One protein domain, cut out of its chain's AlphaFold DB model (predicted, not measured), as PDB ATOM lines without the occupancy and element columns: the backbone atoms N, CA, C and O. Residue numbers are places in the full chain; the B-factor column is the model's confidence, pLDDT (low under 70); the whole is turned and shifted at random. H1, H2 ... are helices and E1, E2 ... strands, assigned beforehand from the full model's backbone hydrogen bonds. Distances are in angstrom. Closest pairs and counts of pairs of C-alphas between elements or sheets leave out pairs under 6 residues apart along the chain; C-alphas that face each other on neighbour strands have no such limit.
ATOM      1  N   ARG A   2      60.661  23.986  -1.438       92.69
ATOM      2  CA  ARG A   2      59.719  23.458  -2.461       92.69
ATOM      3  C   ARG A   2      60.400  22.816  -3.679       92.69
ATOM      4  O   ARG A   2      59.992  21.750  -4.108       92.69
ATOM      5  N   ALA A   3      61.457  23.447  -4.196       92.94
ATOM      6  CA  ALA A   3      62.226  22.889  -5.308       92.94
ATOM      7  C   ALA A   3      62.893  21.549  -4.944       92.94
ATOM      8  O   ALA A   3      62.834  20.613  -5.724       92.94
ATOM      9  N   LEU A   4      63.465  21.428  -3.739       92.75
ATOM     10  CA  LEU A   4      64.119  20.192  -3.295       92.75
ATOM     11  C   LEU A   4      63.123  19.050  -3.076       92.75
ATOM     12  O   LEU A   4      63.424  17.910  -3.403       92.75
ATOM     13  N   ASP A   5      61.933  19.363  -2.564       93.00
ATOM     14  CA  ASP A   5      60.839  18.398  -2.434       93.00
ATOM     15  C   ASP A   5      60.393  17.861  -3.804       93.00
ATOM     16  O   ASP A   5      60.298  16.652  -4.009       93.00
ATOM     17  N   PHE A   6      60.239  18.756  -4.788       93.94
ATOM     18  CA  PHE A   6      59.955  18.375  -6.171       93.94
ATOM     19  C   PHE A   6      61.053  17.483  -6.768       93.94
ATOM     20  O   PHE A   6      60.737  16.459  -7.375       93.94
ATOM     21  N   LEU A   7      62.330  17.844  -6.595       92.38
ATOM     22  CA  LEU A   7      63.450  17.041  -7.090       92.38
ATOM     23  C   LEU A   7      63.441  15.643  -6.459       92.38
ATOM     24  O   LEU A   7      63.492  14.648  -7.182       92.38
ATOM     25  N   ALA A   8      63.283  15.561  -5.135       89.81
ATOM     26  CA  ALA A   8      63.230  14.294  -4.416       89.81
ATOM     27  C   ALA A   8      62.096  13.388  -4.926       89.81
ATOM     28  O   ALA A   8      62.328  12.205  -5.176       89.81
ATOM     29  N   ALA A   9      60.905  13.944  -5.170       91.00
ATOM     30  CA  ALA A   9      59.765  13.204  -5.718       91.00
ATOM     31  C   ALA A   9      60.018  12.629  -7.129       91.00
ATOM     32  O   ALA A   9      59.382  11.651  -7.515       91.00
ATOM     33  N   HIS A  10      60.962  13.199  -7.884       91.81
ATOM     34  CA  HIS A  10      61.322  12.767  -9.238       91.81
ATOM     35  C   HIS A  10      62.652  12.004  -9.299       91.81
ATOM     36  O   HIS A  10      63.195  11.810 -10.388       91.81
ATOM     37  N   ASN A  11      63.181  11.549  -8.156       89.56
ATOM     38  CA  ASN A  11      64.500  10.912  -8.061       89.56
ATOM     39  C   ASN A  11      65.611  11.792  -8.660       89.56
ATOM     40  O   ASN A  11      66.469  11.332  -9.417       89.56
ATOM     41  N   LEU A  12      65.561  13.085  -8.345       90.94
ATOM     42  CA  LEU A  12      66.563  14.076  -8.710       90.94
ATOM     43  C   LEU A  12      67.206  14.657  -7.448       90.94
ATOM     44  O   LEU A  12      66.600  14.725  -6.379       90.94
ATOM     45  N   THR A  13      68.440  15.115  -7.595       91.81
ATOM     46  CA  THR A  13      69.178  15.895  -6.594       91.81
ATOM     47  C   THR A  13      69.895  17.038  -7.298       91.81
ATOM     48  O   THR A  13      70.307  16.886  -8.449       91.81
ATOM     49  N   HIS A  14      70.050  18.170  -6.620       92.56
ATOM     50  CA  HIS A  14      70.847  19.288  -7.112       92.56
ATOM     51  C   HIS A  14      72.350  19.018  -6.923       92.56
ATOM     52  O   HIS A  14      73.161  19.302  -7.797       92.56
ATOM     53  N   GLY A  15      72.764  18.457  -5.783       88.94
ATOM     54  CA  GLY A  15      74.119  17.958  -5.523       88.94
ATOM     55  C   GLY A  15      75.221  19.016  -5.362       88.94
ATOM     56  O   GLY A  15      76.329  18.672  -4.944       88.94
ATOM     57  N   LYS A  16      74.946  20.284  -5.690       91.12
ATOM     58  CA  LYS A  16      75.873  21.426  -5.564       91.12
ATOM     59  C   LYS A  16      75.184  22.690  -5.039       91.12
ATOM     60  O   LYS A  16      75.406  23.781  -5.558       91.12
ATOM     61  N   LEU A  17      74.267  22.553  -4.082       92.75
ATOM     62  CA  LEU A  17      73.499  23.703  -3.605       92.75
ATOM     63  C   LEU A  17      74.388  24.624  -2.749       92.75
ATOM     64  O   LEU A  17      74.996  24.193  -1.776       92.75
ATOM     65  N   ASN A  18      74.483  25.898  -3.122       93.38
ATOM     66  CA  ASN A  18      75.251  26.926  -2.418       93.38
ATOM     67  C   ASN A  18      74.698  28.320  -2.792       93.38
ATOM     68  O   ASN A  18      73.774  28.425  -3.596       93.38
ATOM     69  N   LEU A  19      75.262  29.392  -2.226       91.69
ATOM     70  CA  LEU A  19      74.810  30.762  -2.505       91.69
ATOM     71  C   LEU A  19      75.073  31.240  -3.945       91.69
ATOM     72  O   LEU A  19      74.371  32.135  -4.396       91.69
ATOM     73  N   THR A  20      76.041  30.672  -4.677       93.00
ATOM     74  CA  THR A  20      76.332  31.091  -6.065       93.00
ATOM     75  C   THR A  20      75.327  30.522  -7.067       93.00
ATOM     76  O   THR A  20      75.103  31.110  -8.123       93.00
ATOM     77  N   ASN A  21      74.684  29.410  -6.706       93.88
ATOM     78  CA  ASN A  21      73.784  28.651  -7.577       93.88
ATOM     79  C   ASN A  21      72.307  28.823  -7.160       93.88
ATOM     80  O   ASN A  21      71.438  28.043  -7.554       93.88
ATOM     81  N   ILE A  22      72.028  29.828  -6.320       92.50
ATOM     82  CA  ILE A  22      70.686  30.259  -5.922       92.50
ATOM     83  C   ILE A  22      70.496  31.691  -6.402       92.50
ATOM     84  O   ILE A  22      71.185  32.604  -5.955       92.50
ATOM     85  N   TRP A  23      69.526  31.897  -7.282       91.19
ATOM     86  CA  TRP A  23      69.249  33.197  -7.878       91.19
ATOM     87  C   TRP A  23      67.890  33.722  -7.448       91.19
ATOM     88  O   TRP A  23      66.974  32.965  -7.121       91.19
ATOM     89  N   VAL A  24      67.740  35.040  -7.495       90.44
ATOM     90  CA  VAL A  24      66.451  35.705  -7.321       90.44
ATOM     91  C   VAL A  24      66.055  36.302  -8.663       90.44
ATOM     92  O   VAL A  24      66.747  37.146  -9.220       90.44
ATOM     93  N   SER A  25      64.941  35.832  -9.216       89.44
ATOM     94  CA  SER A  25      64.381  36.399 -10.447       89.44
ATOM     95  C   SER A  25      63.837  37.811 -10.224       89.44
ATOM     96  O   SER A  25      63.476  38.181  -9.108       89.44
ATOM     97  N   ARG A  26      63.628  38.558 -11.317       86.81
ATOM     98  CA  ARG A  26      62.961  39.877 -11.292       86.81
ATOM     99  C   ARG A  26      61.556  39.858 -10.677       86.81
ATOM    100  O   ARG A  26      61.067  40.890 -10.243       86.81
ATOM    101  N   ALA A  27      60.912  38.692 -10.625       87.81
ATOM    102  CA  ALA A  27      59.615  38.497  -9.978       87.81
ATOM    103  C   ALA A  27      59.725  38.134  -8.480       87.81
ATOM    104  O   ALA A  27      58.731  37.744  -7.872       87.81
ATOM    105  N   GLY A  28      60.922  38.168  -7.888       85.38
ATOM    106  CA  GLY A  28      61.145  37.837  -6.478       85.38
ATOM    107  C   GLY A  28      61.057  36.342  -6.175       85.38
ATOM    108  O   GLY A  28      60.863  35.947  -5.026       85.38
ATOM    109  N   LYS A  29      61.156  35.479  -7.197       88.62
ATOM    110  CA  LYS A  29      61.214  34.021  -7.006       88.62
ATOM    111  C   LYS A  29      62.654  33.570  -6.823       88.62
ATOM    112  O   LYS A  29      63.499  33.932  -7.638       88.62
ATOM    113  N   VAL A  30      62.879  32.731  -5.814       89.56
ATOM    114  CA  VAL A  30      64.140  32.015  -5.597       89.56
ATOM    115  C   VAL A  30      64.214  30.826  -6.560       89.56
ATOM    116  O   VAL A  30      63.301  29.998  -6.584       89.56
ATOM    117  N   ILE A  31      65.284  30.758  -7.346       91.12
ATOM    118  CA  ILE A  31      65.550  29.751  -8.378       91.12
ATOM    119  C   ILE A  31      66.858  29.040  -8.022       91.12
ATOM    120  O   ILE A  31      67.799  29.681  -7.566       91.12
ATOM    121  N   ILE A  32      66.901  27.725  -8.218       93.69
ATOM    122  CA  ILE A  32      68.133  26.926  -8.170       93.69
ATOM    123  C   ILE A  32      68.519  26.556  -9.601       93.69
ATOM    124  O   ILE A  32      67.616  26.364 -10.416       93.69
ATOM    125  N   GLU A  33      69.811  26.466  -9.899       92.69
ATOM    126  CA  GLU A  33      70.331  26.177 -11.243       92.69
ATOM    127  C   GLU A  33      69.961  24.744 -11.698       92.69
ATOM    128  O   GLU A  33      70.498  23.760 -11.174       92.69
ATOM    129  N   PRO A  34      69.001  24.574 -12.630       87.81
ATOM    130  CA  PRO A  34      68.490  23.253 -12.989       87.81
ATOM    131  C   PRO A  34      69.525  22.382 -13.712       87.81
ATOM    132  O   PRO A  34      69.460  21.159 -13.604       87.81
ATOM    133  N   GLU A  35      70.498  22.980 -14.397       89.81
ATOM    134  CA  GLU A  35      71.557  22.299 -15.151       89.81
ATOM    135  C   GLU A  35      72.478  21.463 -14.253       89.81
ATOM    136  O   GLU A  35      73.129  20.525 -14.716       89.81
ATOM    137  N   LEU A  36      72.520  21.772 -12.954       89.88
ATOM    138  CA  LEU A  36      73.295  21.022 -11.970       89.88
ATOM    139  C   LEU A  36      72.539  19.811 -11.417       89.88
ATOM    140  O   LEU A  36      73.142  18.964 -10.752       89.88
ATOM    141  N   CYS A  37      71.239  19.700 -11.701       91.50
ATOM    142  CA  CYS A  37      70.428  18.588 -11.236       91.50
ATOM    143  C   CYS A  37      70.813  17.288 -11.945       91.50
ATOM    144  O   CYS A  37      71.024  17.235 -13.156       91.50
ATOM    145  N   ARG A  38      70.834  16.194 -11.187       90.75
ATOM    146  CA  ARG A  38      71.121  14.851 -11.699       90.75
ATOM    147  C   ARG A  38      70.152  13.832 -11.130       90.75
ATOM    148  O   ARG A  38      69.634  14.005 -10.027       90.75
ATOM    149  N   ARG A  39      69.938  12.744 -11.873       89.31
ATOM    150  CA  ARG A  39      69.212  11.580 -11.356       89.31
ATOM    151  C   ARG A  39      69.974  10.974 -10.188       89.31
ATOM    152  O   ARG A  39      71.188  10.800 -10.265       89.31
ATOM    153  N   THR A  40      69.254  10.651  -9.123       83.69
ATOM    154  CA  THR A  40      69.806   9.889  -8.009       83.69
ATOM    155  C   THR A  40      69.982   8.438  -8.451       83.69
ATOM    156  O   THR A  40      69.048   7.798  -8.938       83.69
ATOM    157  N   SER A  41      71.195   7.902  -8.325       78.06
ATOM    158  CA  SER A  41      71.406   6.458  -8.426       78.06
ATOM    159  C   SER A  41      70.908   5.751  -7.154       78.06
ATOM    160  O   SER A  41      70.635   6.384  -6.133       78.06
ATOM    161  N   TYR A  42      70.799   4.420  -7.167       64.56
ATOM    162  CA  TYR A  42      70.411   3.648  -5.976       64.56
ATOM    163  C   TYR A  42      71.351   3.894  -4.774       64.56
ATOM    164  O   TYR A  42      70.903   3.911  -3.628       64.56
ATOM    165  N   HIS A  43      72.633   4.173  -5.042       60.44
ATOM    166  CA  HIS A  43      73.637   4.532  -4.035       60.44
ATOM    167  C   HIS A  43      73.513   5.983  -3.527       60.44
ATOM    168  O   HIS A  43      74.112   6.336  -2.516       60.44
ATOM    169  N   ASP A  44      72.677   6.802  -4.171       61.03
ATOM    170  CA  ASP A  44      72.510   8.232  -3.911       61.03
ATOM    171  C   ASP A  44      71.248   8.581  -3.113       61.03
ATOM    172  O   ASP A  44      70.909   9.759  -2.997       61.03
ATOM    173  N   LYS A  45      70.541   7.617  -2.505       59.09
ATOM    174  CA  LYS A  45      69.419   7.950  -1.596       59.09
ATOM    175  C   LYS A  45      69.846   8.884  -0.449       59.09
ATOM    176  O   LYS A  45      69.035   9.651   0.058       59.09
ATOM    177  N   ILE A  46      71.136   8.881  -0.106       62.97
ATOM    178  CA  ILE A  46      71.771   9.790   0.861       62.97
ATOM    179  C   ILE A  46      71.883  11.233   0.312       62.97
ATOM    180  O   ILE A  46      71.911  12.188   1.083       62.97
ATOM    181  N   LEU A  47      71.895  11.445  -1.010       61.28
ATOM    182  CA  LEU A  47      72.067  12.775  -1.612       61.28
ATOM    183  C   LEU A  47      70.852  13.694  -1.464       61.28
ATOM    184  O   LEU A  47      71.034  14.903  -1.353       61.28
ATOM    185  N   GLY A  48      69.634  13.148  -1.385       65.25
ATOM    186  CA  GLY A  48      68.453  13.958  -1.066       65.25
ATOM    187  C   GLY A  48      68.589  14.657   0.294       65.25
ATOM    188  O   GLY A  48      68.201  15.813   0.439       65.25
ATOM    189  N   TYR A  49      69.232  13.995   1.263       80.19
ATOM    190  CA  TYR A  49      69.572  14.585   2.561       80.19
ATOM    191  C   TYR A  49      70.705  15.608   2.457       80.19
ATOM    192  O   TYR A  49      70.718  16.592   3.192       80.19
ATOM    193  N   ARG A  50      71.634  15.431   1.511       88.25
ATOM    194  CA  ARG A  50      72.732  16.380   1.287       88.25
ATOM    195  C   ARG A  50      72.231  17.747   0.818       88.25
ATOM    196  O   ARG A  50      72.667  18.753   1.369       88.25
ATOM    197  N   ASP A  51      71.292  17.794  -0.128       92.12
ATOM    198  CA  ASP A  51      70.718  19.069  -0.587       92.12
ATOM    199  C   ASP A  51      70.022  19.824   0.559       92.12
ATOM    200  O   ASP A  51      70.084  21.050   0.644       92.12
ATOM    201  N   VAL A  52      69.380  19.090   1.474       94.31
ATOM    202  CA  VAL A  52      68.750  19.664   2.668       94.31
ATOM    203  C   VAL A  52      69.797  20.205   3.649       94.31
ATOM    204  O   VAL A  52      69.660  21.331   4.130       94.31
ATOM    205  N   GLN A  53      70.872  19.458   3.899       93.00
ATOM    206  CA  GLN A  53      71.988  19.917   4.732       93.00
ATOM    207  C   GLN A  53      72.646  21.179   4.163       93.00
ATOM    208  O   GLN A  53      73.024  22.081   4.914       93.00
ATOM    209  N   ASP A  54      72.758  21.275   2.840       93.62
ATOM    210  CA  ASP A  54      73.298  22.459   2.180       93.62
ATOM    211  C   ASP A  54      72.378  23.679   2.370       93.62
ATOM    212  O   ASP A  54      72.883  24.775   2.624       93.62
ATOM    213  N   VAL A  55      71.047  23.511   2.403       94.38
ATOM    214  CA  VAL A  55      70.130  24.585   2.849       94.38
ATOM    215  C   VAL A  55      70.424  25.007   4.289       94.38
ATOM    216  O   VAL A  55      70.406  26.204   4.582       94.38
ATOM    217  N   GLY A  56      70.716  24.059   5.181       93.88
ATOM    218  CA  GLY A  56      71.138  24.345   6.553       93.88
ATOM    219  C   GLY A  56      72.379  25.237   6.603       93.88
ATOM    220  O   GLY A  56      72.372  26.280   7.261       93.88
ATOM    221  N   LYS A  57      73.417  24.887   5.834       92.44
ATOM    222  CA  LYS A  57      74.655  25.681   5.721       92.44
ATOM    223  C   LYS A  57      74.399  27.068   5.142       92.44
ATOM    224  O   LYS A  57      74.853  28.052   5.712       92.44
ATOM    225  N   ILE A  58      73.631  27.161   4.056       93.50
ATOM    226  CA  ILE A  58      73.248  28.441   3.444       93.50
ATOM    227  C   ILE A  58      72.514  29.318   4.459       93.50
ATOM    228  O   ILE A  58      72.855  30.485   4.630       93.50
ATOM    229  N   THR A  59      71.538  28.751   5.172       92.88
ATOM    230  CA  THR A  59      70.771  29.468   6.197       92.88
ATOM    231  C   THR A  59      71.698  29.975   7.300       92.88
ATOM    232  O   THR A  59      71.607  31.142   7.675       92.88
ATOM    233  N   MET A  60      72.641  29.147   7.762       90.75
ATOM    234  CA  MET A  60      73.658  29.552   8.735       90.75
ATOM    235  C   MET A  60      74.508  30.719   8.227       90.75
ATOM    236  O   MET A  60      74.723  31.699   8.943       90.75
ATOM    237  N   THR A  61      74.977  30.640   6.983       91.12
ATOM    238  CA  THR A  61      75.788  31.695   6.378       91.12
ATOM    239  C   THR A  61      75.017  33.000   6.252       91.12
ATOM    240  O   THR A  61      75.568  34.047   6.578       91.12
ATOM    241  N   LEU A  62      73.740  32.956   5.868       89.62
ATOM    242  CA  LEU A  62      72.898  34.149   5.766       89.62
ATOM    243  C   LEU A  62      72.683  34.825   7.127       89.62
ATOM    244  O   LEU A  62      72.783  36.047   7.222       89.62
ATOM    245  N   VAL A  63      72.433  34.057   8.193       88.81
ATOM    246  CA  VAL A  63      72.161  34.638   9.522       88.81
ATOM    247  C   VAL A  63      73.432  35.111  10.229       88.81
ATOM    248  O   VAL A  63      73.414  36.138  10.901       88.81
ATOM    249  N   THR A  64      74.552  34.406  10.046       86.00
ATOM    250  CA  THR A  64      75.839  34.755  10.675       86.00
ATOM    251  C   THR A  64      76.708  35.684   9.832       86.00
ATOM    252  O   THR A  64      77.718  36.179  10.338       86.00
ATOM    253  N   LYS A  65      76.345  35.907   8.561       86.38
ATOM    254  CA  LYS A  65      77.166  36.588   7.544       86.38
ATOM    255  C   LYS A  65      78.578  35.993   7.443       86.38
ATOM    256  O   LYS A  65      79.563  36.714   7.311       86.38
ATOM    257  N   SER A  66      78.690  34.670   7.580       82.50
ATOM    258  CA  SER A  66      79.971  33.970   7.663       82.50
ATOM    259  C   SER A  66      79.921  32.599   6.998       82.50
ATOM    260  O   SER A  66      78.958  31.849   7.139       82.50
ATOM    261  N   THR A  67      80.988  32.252   6.285       76.06
ATOM    262  CA  THR A  67      81.168  30.936   5.655       76.06
ATOM    263  C   THR A  67      81.817  29.913   6.592       76.06
ATOM    264  O   THR A  67      81.961  28.753   6.213       76.06
ATOM    265  N   HIS A  68      82.196  30.305   7.816       74.31
ATOM    266  CA  HIS A  68      82.803  29.395   8.787       74.31
ATOM    267  C   HIS A  68      81.773  28.383   9.302       74.31
ATOM    268  O   HIS A  68      80.858  28.728  10.051       74.31
ATOM    269  N   SER A  69      81.964  27.116   8.932       59.03
ATOM    270  CA  SER A  69      81.071  25.989   9.232       59.03
ATOM    271  C   SER A  69      80.958  25.636  10.718       59.03
ATOM    272  O   SER A  69      80.043  24.914  11.100       59.03
ATOM    273  N   GLU A  70      81.871  26.125  11.561       60.44
ATOM    274  CA  GLU A  70      81.912  25.812  12.999       60.44
ATOM    275  C   GLU A  70      80.985  26.695  13.847       60.44
ATOM    276  O   GLU A  70      80.747  26.410  15.024       60.44
ATOM    277  N   ARG A  71      80.426  27.768  13.275       63.88
ATOM    278  CA  ARG A  71      79.506  28.638  14.009       63.88
ATOM    279  C   ARG A  71      78.151  27.960  14.164       63.88
ATOM    280  O   ARG A  71      77.382  27.841  13.216       63.88
ATOM    281  N   LYS A  72      77.839  27.564  15.398       67.19
ATOM    282  CA  LYS A  72      76.467  27.272  15.819       67.19
ATOM    283  C   LYS A  72      75.695  28.590  15.965       67.19
ATOM    284  O   LYS A  72      76.296  29.610  16.313       67.19
ATOM    285  N   PRO A  73      74.380  28.597  15.703       67.69
ATOM    286  CA  PRO A  73      73.580  29.792  15.893       67.69
ATOM    287  C   PRO A  73      73.480  30.022  17.401       67.69
ATOM    288  O   PRO A  73      73.027  29.143  18.128       67.69
ATOM    289  N   ASP A  74      73.935  31.178  17.876       73.44
ATOM    290  CA  ASP A  74      73.791  31.557  19.279       73.44
ATOM    291  C   ASP A  74      72.292  31.578  19.655       73.44
ATOM    292  O   ASP A  74      71.543  32.411  19.128       73.44
ATOM    293  N   PRO A  75      71.825  30.672  20.537       71.94
ATOM    294  CA  PRO A  75      70.413  30.581  20.893       71.94
ATOM    295  C   PRO A  75      69.914  31.813  21.661       71.94
ATOM    296  O   PRO A  75      68.705  32.008  21.748       71.94
ATOM    297  N   GLN A  76      70.808  32.655  22.193       81.00
ATOM    298  CA  GLN A  76      70.441  33.935  22.810       81.00
ATOM    299  C   GLN A  76      70.205  35.032  21.763       81.00
ATOM    300  O   GLN A  76      69.457  35.975  22.009       81.00
ATOM    301  N   ARG A  77      70.815  34.902  20.579       82.88
ATOM    302  CA  ARG A  77      70.711  35.874  19.484       82.88
ATOM    303  C   ARG A  77      69.616  35.532  18.477       82.88
ATOM    304  O   ARG A  77      69.076  36.428  17.829       82.88
ATOM    305  N   TYR A  78      69.306  34.251  18.312       86.19
ATOM    306  CA  TYR A  78      68.396  33.762  17.280       86.19
ATOM    307  C   TYR A  78      67.154  33.105  17.869       86.19
ATOM    308  O   TYR A  78      67.194  32.477  18.921       86.19
ATOM    309  N   SER A  79      66.032  33.199  17.151       89.81
ATOM    310  CA  SER A  79      64.797  32.541  17.585       89.81
ATOM    311  C   SER A  79      64.986  31.026  17.719       89.81
ATOM    312  O   SER A  79      65.597  30.396  16.853       89.81
ATOM    313  N   LEU A  80      64.363  30.419  18.734       91.00
ATOM    314  CA  LEU A  80      64.375  28.962  18.923       91.00
ATOM    315  C   LEU A  80      63.896  28.202  17.675       91.00
ATOM    316  O   LEU A  80      64.392  27.123  17.381       91.00
ATOM    317  N   ARG A  81      62.984  28.796  16.890       92.50
ATOM    318  CA  ARG A  81      62.491  28.215  15.630       92.50
ATOM    319  C   ARG A  81      63.579  28.113  14.561       92.50
ATOM    320  O   ARG A  81      63.569  27.164  13.789       92.50
ATOM    321  N   LEU A  82      64.485  29.085  14.483       91.62
ATOM    322  CA  LEU A  82      65.609  29.042  13.545       91.62
ATOM    323  C   LEU A  82      66.628  27.978  13.973       91.62
ATOM    324  O   LEU A  82      67.099  27.214  13.137       91.62
ATOM    325  N   VAL A  83      66.937  27.904  15.271       91.31
ATOM    326  CA  VAL A  83      67.863  26.902  15.824       91.31
ATOM    327  C   VAL A  83      67.337  25.478  15.597       91.31
ATOM    328  O   VAL A  83      68.080  24.609  15.140       91.31
ATOM    329  N   ASP A  84      66.047  25.260  15.857       93.25
ATOM    330  CA  ASP A  84      65.353  23.992  15.608       93.25
ATOM    331  C   ASP A  84      65.361  23.626  14.116       93.25
ATOM    332  O   ASP A  84      65.795  22.537  13.744       93.25
ATOM    333  N   PHE A  85      65.025  24.582  13.238       94.12
ATOM    334  CA  PHE A  85      65.081  24.383  11.787       94.12
ATOM    335  C   PHE A  85      66.470  23.935  11.317       94.12
ATOM    336  O   PHE A  85      66.587  22.955  10.587       94.12
ATOM    337  N   LEU A  86      67.523  24.638  11.748       92.69
ATOM    338  CA  LEU A  86      68.908  24.328  11.387       92.69
ATOM    339  C   LEU A  86      69.318  22.932  11.861       92.69
ATOM    340  O   LEU A  86      69.970  22.206  11.116       92.69
ATOM    341  N   SER A  87      68.890  22.533  13.057       92.50
ATOM    342  CA  SER A  87      69.162  21.192  13.585       92.50
ATOM    343  C   SER A  87      68.458  20.114  12.756       92.50
ATOM    344  O   SER A  87      69.083  19.125  12.378       92.50
ATOM    345  N   GLN A  88      67.197  20.341  12.381       94.75
ATOM    346  CA  GLN A  88      66.421  19.414  11.555       94.75
ATOM    347  C   GLN A  88      66.935  19.311  10.113       94.75
ATOM    348  O   GLN A  88      66.769  18.268   9.491       94.75
ATOM    349  N   THR A  89      67.634  20.320   9.572       94.38
ATOM    350  CA  THR A  89      68.271  20.189   8.242       94.38
ATOM    351  C   THR A  89      69.325  19.080   8.158       94.38
ATOM    352  O   THR A  89      69.713  18.686   7.060       94.38
ATOM    353  N   LEU A  90      69.790  18.557   9.296       91.06
ATOM    354  CA  LEU A  90      70.758  17.464   9.340       91.06
ATOM    355  C   LEU A  90      70.112  16.081   9.195       91.06
ATOM    356  O   LEU A  90      70.784  15.158   8.729       91.06
ATOM    357  N   THR A  91      68.844  15.941   9.585       91.12
ATOM    358  CA  THR A  91      68.166  14.643   9.746       91.12
ATOM    359  C   THR A  91      66.889  14.511   8.923       91.12
ATOM    360  O   THR A  91      66.533  13.402   8.534       91.12
ATOM    361  N   GLU A  92      66.206  15.618   8.640       93.69
ATOM    362  CA  GLU A  92      64.877  15.618   8.033       93.69
ATOM    363  C   GLU A  92      64.907  15.747   6.507       93.69
ATOM    364  O   GLU A  92      65.844  16.270   5.902       93.69
ATOM    365  N   SER A  93      63.831  15.291   5.864       92.19
ATOM    366  CA  SER A  93      63.625  15.451   4.423       92.19
ATOM    367  C   SER A  93      63.144  16.863   4.060       92.19
ATOM    368  O   SER A  93      62.622  17.620   4.885       92.19
ATOM    369  N   ALA A  94      63.226  17.204   2.769       92.56
ATOM    370  CA  ALA A  94      62.676  18.460   2.265       92.56
ATOM    371  C   ALA A  94      61.154  18.577   2.485       92.56
ATOM    372  O   ALA A  94      60.680  19.654   2.860       92.56
ATOM    373  N   SER A  95      60.411  17.479   2.300       92.69
ATOM    374  CA  SER A  95      58.963  17.405   2.540       92.69
ATOM    375  C   SER A  95      58.598  17.679   3.999       92.69
ATOM    376  O   SER A  95      57.652  18.421   4.270       92.69
ATOM    377  N   HIS A  96      59.370  17.138   4.946       93.38
ATOM    378  CA  HIS A  96      59.151  17.354   6.374       93.38
ATOM    379  C   HIS A  96      59.427  18.813   6.754       93.38
ATOM    380  O   HIS A  96      58.581  19.500   7.332       93.38
ATOM    381  N   LEU A  97      60.578  19.340   6.333       94.00
ATOM    382  CA  LEU A  97      60.984  20.713   6.634       94.00
ATOM    383  C   LEU A  97      60.076  21.772   6.008       94.00
ATOM    384  O   LEU A  97      59.964  22.866   6.557       94.00
ATOM    385  N   LEU A  98      59.388  21.477   4.900       92.56
ATOM    386  CA  LEU A  98      58.363  22.372   4.345       92.56
ATOM    387  C   LEU A  98      57.249  22.692   5.347       92.56
ATOM    388  O   LEU A  98      56.658  23.770   5.282       92.56
ATOM    389  N   GLN A  99      56.973  21.780   6.277       93.31
ATOM    390  CA  GLN A  99      55.964  21.962   7.317       93.31
ATOM    391  C   GLN A  99      56.503  22.669   8.565       93.31
ATOM    392  O   GLN A  99      55.720  22.994   9.469       93.31
ATOM    393  N   HIS A 100      57.806  22.952   8.605       94.56
ATOM    394  CA  HIS A 100      58.478  23.528   9.756       94.56
ATOM    395  C   HIS A 100      57.966  24.937  10.086       94.56
ATOM    396  O   HIS A 100      57.764  25.781   9.209       94.56
ATOM    397  N   ARG A 101      57.800  25.234  11.383       92.25
ATOM    398  CA  ARG A 101      57.232  26.510  11.867       92.25
ATOM    399  C   ARG A 101      58.068  27.731  11.483       92.25
ATOM    400  O   ARG A 101      57.512  28.817  11.352       92.25
ATOM    401  N   PHE A 102      59.375  27.555  11.296       91.25
ATOM    402  CA  PHE A 102      60.265  28.611  10.804       91.25
ATOM    403  C   PHE A 102      59.849  29.110   9.412       91.25
ATOM    404  O   PHE A 102      59.785  30.312   9.195       91.25
ATOM    405  N   LEU A 103      59.469  28.202   8.503       89.25
ATOM    406  CA  LEU A 103      59.074  28.544   7.131       89.25
ATOM    407  C   LEU A 103      57.627  29.040   7.014       89.25
ATOM    408  O   LEU A 103      57.231  29.557   5.972       89.25
ATOM    409  N   LYS A 104      56.829  28.877   8.075       83.94
ATOM    410  CA  LYS A 104      55.454  29.390   8.162       83.94
ATOM    411  C   LYS A 104      55.404  30.871   8.571       83.94
ATOM    412  O   LYS A 104      54.333  31.469   8.528       83.94
ATOM    413  N   GLY A 105      56.542  31.457   8.962       67.75
ATOM    414  CA  GLY A 105      56.694  32.880   9.273       67.75
ATOM    415  C   GLY A 105      56.930  33.726   8.019       67.75
ATOM    416  O   GLY A 105      57.636  33.316   7.106       67.75
ATOM    417  N   HIS A 106      56.298  34.895   7.972       64.31
ATOM    418  CA  HIS A 106      56.182  35.778   6.813       64.31
ATOM    419  C   HIS A 106      57.516  36.181   6.159       64.31
ATOM    420  O   HIS A 106      58.308  36.910   6.746       64.31
ATOM    421  N   GLY A 107      57.688  35.787   4.897       61.38
ATOM    422  CA  GLY A 107      58.490  36.504   3.907       61.38
ATOM    423  C   GLY A 107      57.644  36.646   2.648       61.38
ATOM    424  O   GLY A 107      57.280  35.641   2.029       61.38
ATOM    425  N   ARG A 108      57.236  37.869   2.306       68.69
ATOM    426  CA  ARG A 108      56.502  38.138   1.064       68.69
ATOM    427  C   ARG A 108      57.514  38.275  -0.069       68.69
ATOM    428  O   ARG A 108      58.631  38.733   0.138       68.69
ATOM    429  N   GLN A 109      57.117  37.914  -1.289       73.00
ATOM    430  CA  GLN A 109      57.977  38.089  -2.471       73.00
ATOM    431  C   GLN A 109      58.472  39.538  -2.629       73.00
ATOM    432  O   GLN A 109      59.605  39.752  -3.049       73.00
ATOM    433  N   GLY A 110      57.649  40.521  -2.242       74.50
ATOM    434  CA  GLY A 110      58.026  41.936  -2.247       74.50
ATOM    435  C   GLY A 110      59.169  42.282  -1.287       74.50
ATOM    436  O   GLY A 110      59.999  43.121  -1.625       74.50
ATOM    437  N   ASP A 111      59.274  41.591  -0.148       82.62
ATOM    438  CA  ASP A 111      60.330  41.842   0.838       82.62
ATOM    439  C   ASP A 111      61.696  41.443   0.258       82.62
ATOM    440  O   ASP A 111      62.665  42.192   0.360       82.62
ATOM    441  N   LEU A 112      61.763  40.305  -0.442       83.12
ATOM    442  CA  LEU A 112      62.996  39.839  -1.082       83.12
ATOM    443  C   LEU A 112      63.453  40.777  -2.208       83.12
ATOM    444  O   LEU A 112      64.637  41.084  -2.301       83.12
ATOM    445  N   LEU A 113      62.523  41.266  -3.036       84.62
ATOM    446  CA  LEU A 113      62.846  42.243  -4.080       84.62
ATOM    447  C   LEU A 113      63.362  43.557  -3.492       84.62
ATOM    448  O   LEU A 113      64.313  44.120  -4.025       84.62
ATOM    449  N   SER A 114      62.776  44.020  -2.385       85.19
ATOM    450  CA  SER A 114      63.244  45.240  -1.724       85.19
ATOM    451  C   SER A 114      64.702  45.126  -1.264       85.19
ATOM    452  O   SER A 114      65.455  46.078  -1.429       85.19
ATOM    453  N   LEU A 115      65.134  43.946  -0.801       82.88
ATOM    454  CA  LEU A 115      66.525  43.686  -0.418       82.88
ATOM    455  C   LEU A 115      67.476  43.680  -1.622       82.88
ATOM    456  O   LEU A 115      68.598  44.154  -1.507       82.88
ATOM    457  N   CYS A 116      67.041  43.167  -2.775       80.31
ATOM    458  CA  CYS A 116      67.866  43.141  -3.987       80.31
ATOM    459  C   CYS A 116      67.999  44.516  -4.661       80.31
ATOM    460  O   CYS A 116      68.987  44.759  -5.343       80.31
ATOM    461  N   CYS A 117      67.008  45.398  -4.500       75.62
ATOM    462  CA  CYS A 117      66.981  46.718  -5.138       75.62
ATOM    463  C   CYS A 117      67.535  47.849  -4.254       75.62
ATOM    464  O   CYS A 117      67.650  48.973  -4.732       75.62
ATOM    465  N   GLN A 118      67.842  47.589  -2.978       64.00
ATOM    466  CA  GLN A 118      68.396  48.587  -2.049       64.00
ATOM    467  C   GLN A 118      69.904  48.845  -2.231       64.00
ATOM    468  O   GLN A 118      70.427  49.768  -1.615       64.00
ATOM    469  N   GLU A 119      70.589  48.081  -3.089       47.91
ATOM    470  CA  GLU A 119      72.010  48.262  -3.433       47.91
ATOM    471  C   GLU A 119      72.207  48.626  -4.922       47.91
ATOM    472  O   GLU A 119      73.039  48.027  -5.606       47.91
TER     473      GLU A 119
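What this domain is: This is residues 2 to 119 of the 120 residues of an uncharacterized protein of Exophiala oligosperma (UniProt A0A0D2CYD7). The longest helix, H2, runs through the middle, with H1 and H3 packed on different parts of it and short H4 between H1 and H3. A small hairpin of strands, E1 and E2, lies past the start of H1, and H5 sits at the far end, touching no helix. The 118 printed residues hold five named helices and two antiparallel strands, in the order H1 E1 E2 H2 H3 H4 H5; the class is mostly helix, though under half of the residues are in named elements. The whole is compact, with a radius of gyration of the C-alphas of 14.7 A and spans of 41 by 34 by 27 A.

How they stand to each other: H1, residues 2 to 9, touches H2, residues 47 to 64, with H2's residues 48 to 52 alone; C-alphas 8 and 48 are closest, 6.2 A, at a shallow tilt of 16 degrees, opposite ways. E1, residues 22 to 24, and E2, residues 30 to 32, form an antiparallel hairpin, with N 23 and O 31 within hydrogen-bond range at 2.8 A. H2 and H3, residues 80 to 88, form a helical hairpin at a shallow tilt of 32 degrees; they touch through H2's residues 56 to 60 alone, closest at C-alphas 56 and 86, 5.3 A. H4, residues 94 to 97, touches H1, closest at C-alphas 94 and 5, 5.0 A. H5, residues 109 to 117, is apart from E1, only just, at 8.1 A. Every O i to N i+4 pair is within hydrogen-bond range in H1, H3 and H5, and 13 of 14 in H2; H4 is too short for one.

Where its parts are: H1 begins at C-alpha 2 (59.719, 23.458, -2.461). H2 measures 25.5 A. H5, 12.8 A, ends at C-alpha 117 (66.981, 46.718, -5.138).

The domain as a whole: The farthest C-alphas, Tyr 42 and Gln 118, are 45.2 A apart. The printed part has no cut. The links H1 to E1, E2 to H2, H2 to H3 and H4 to H5 are long. Confidence is under 70 at residues 42 to 48, 69 to 73, 105 to 108 and 118 to 119.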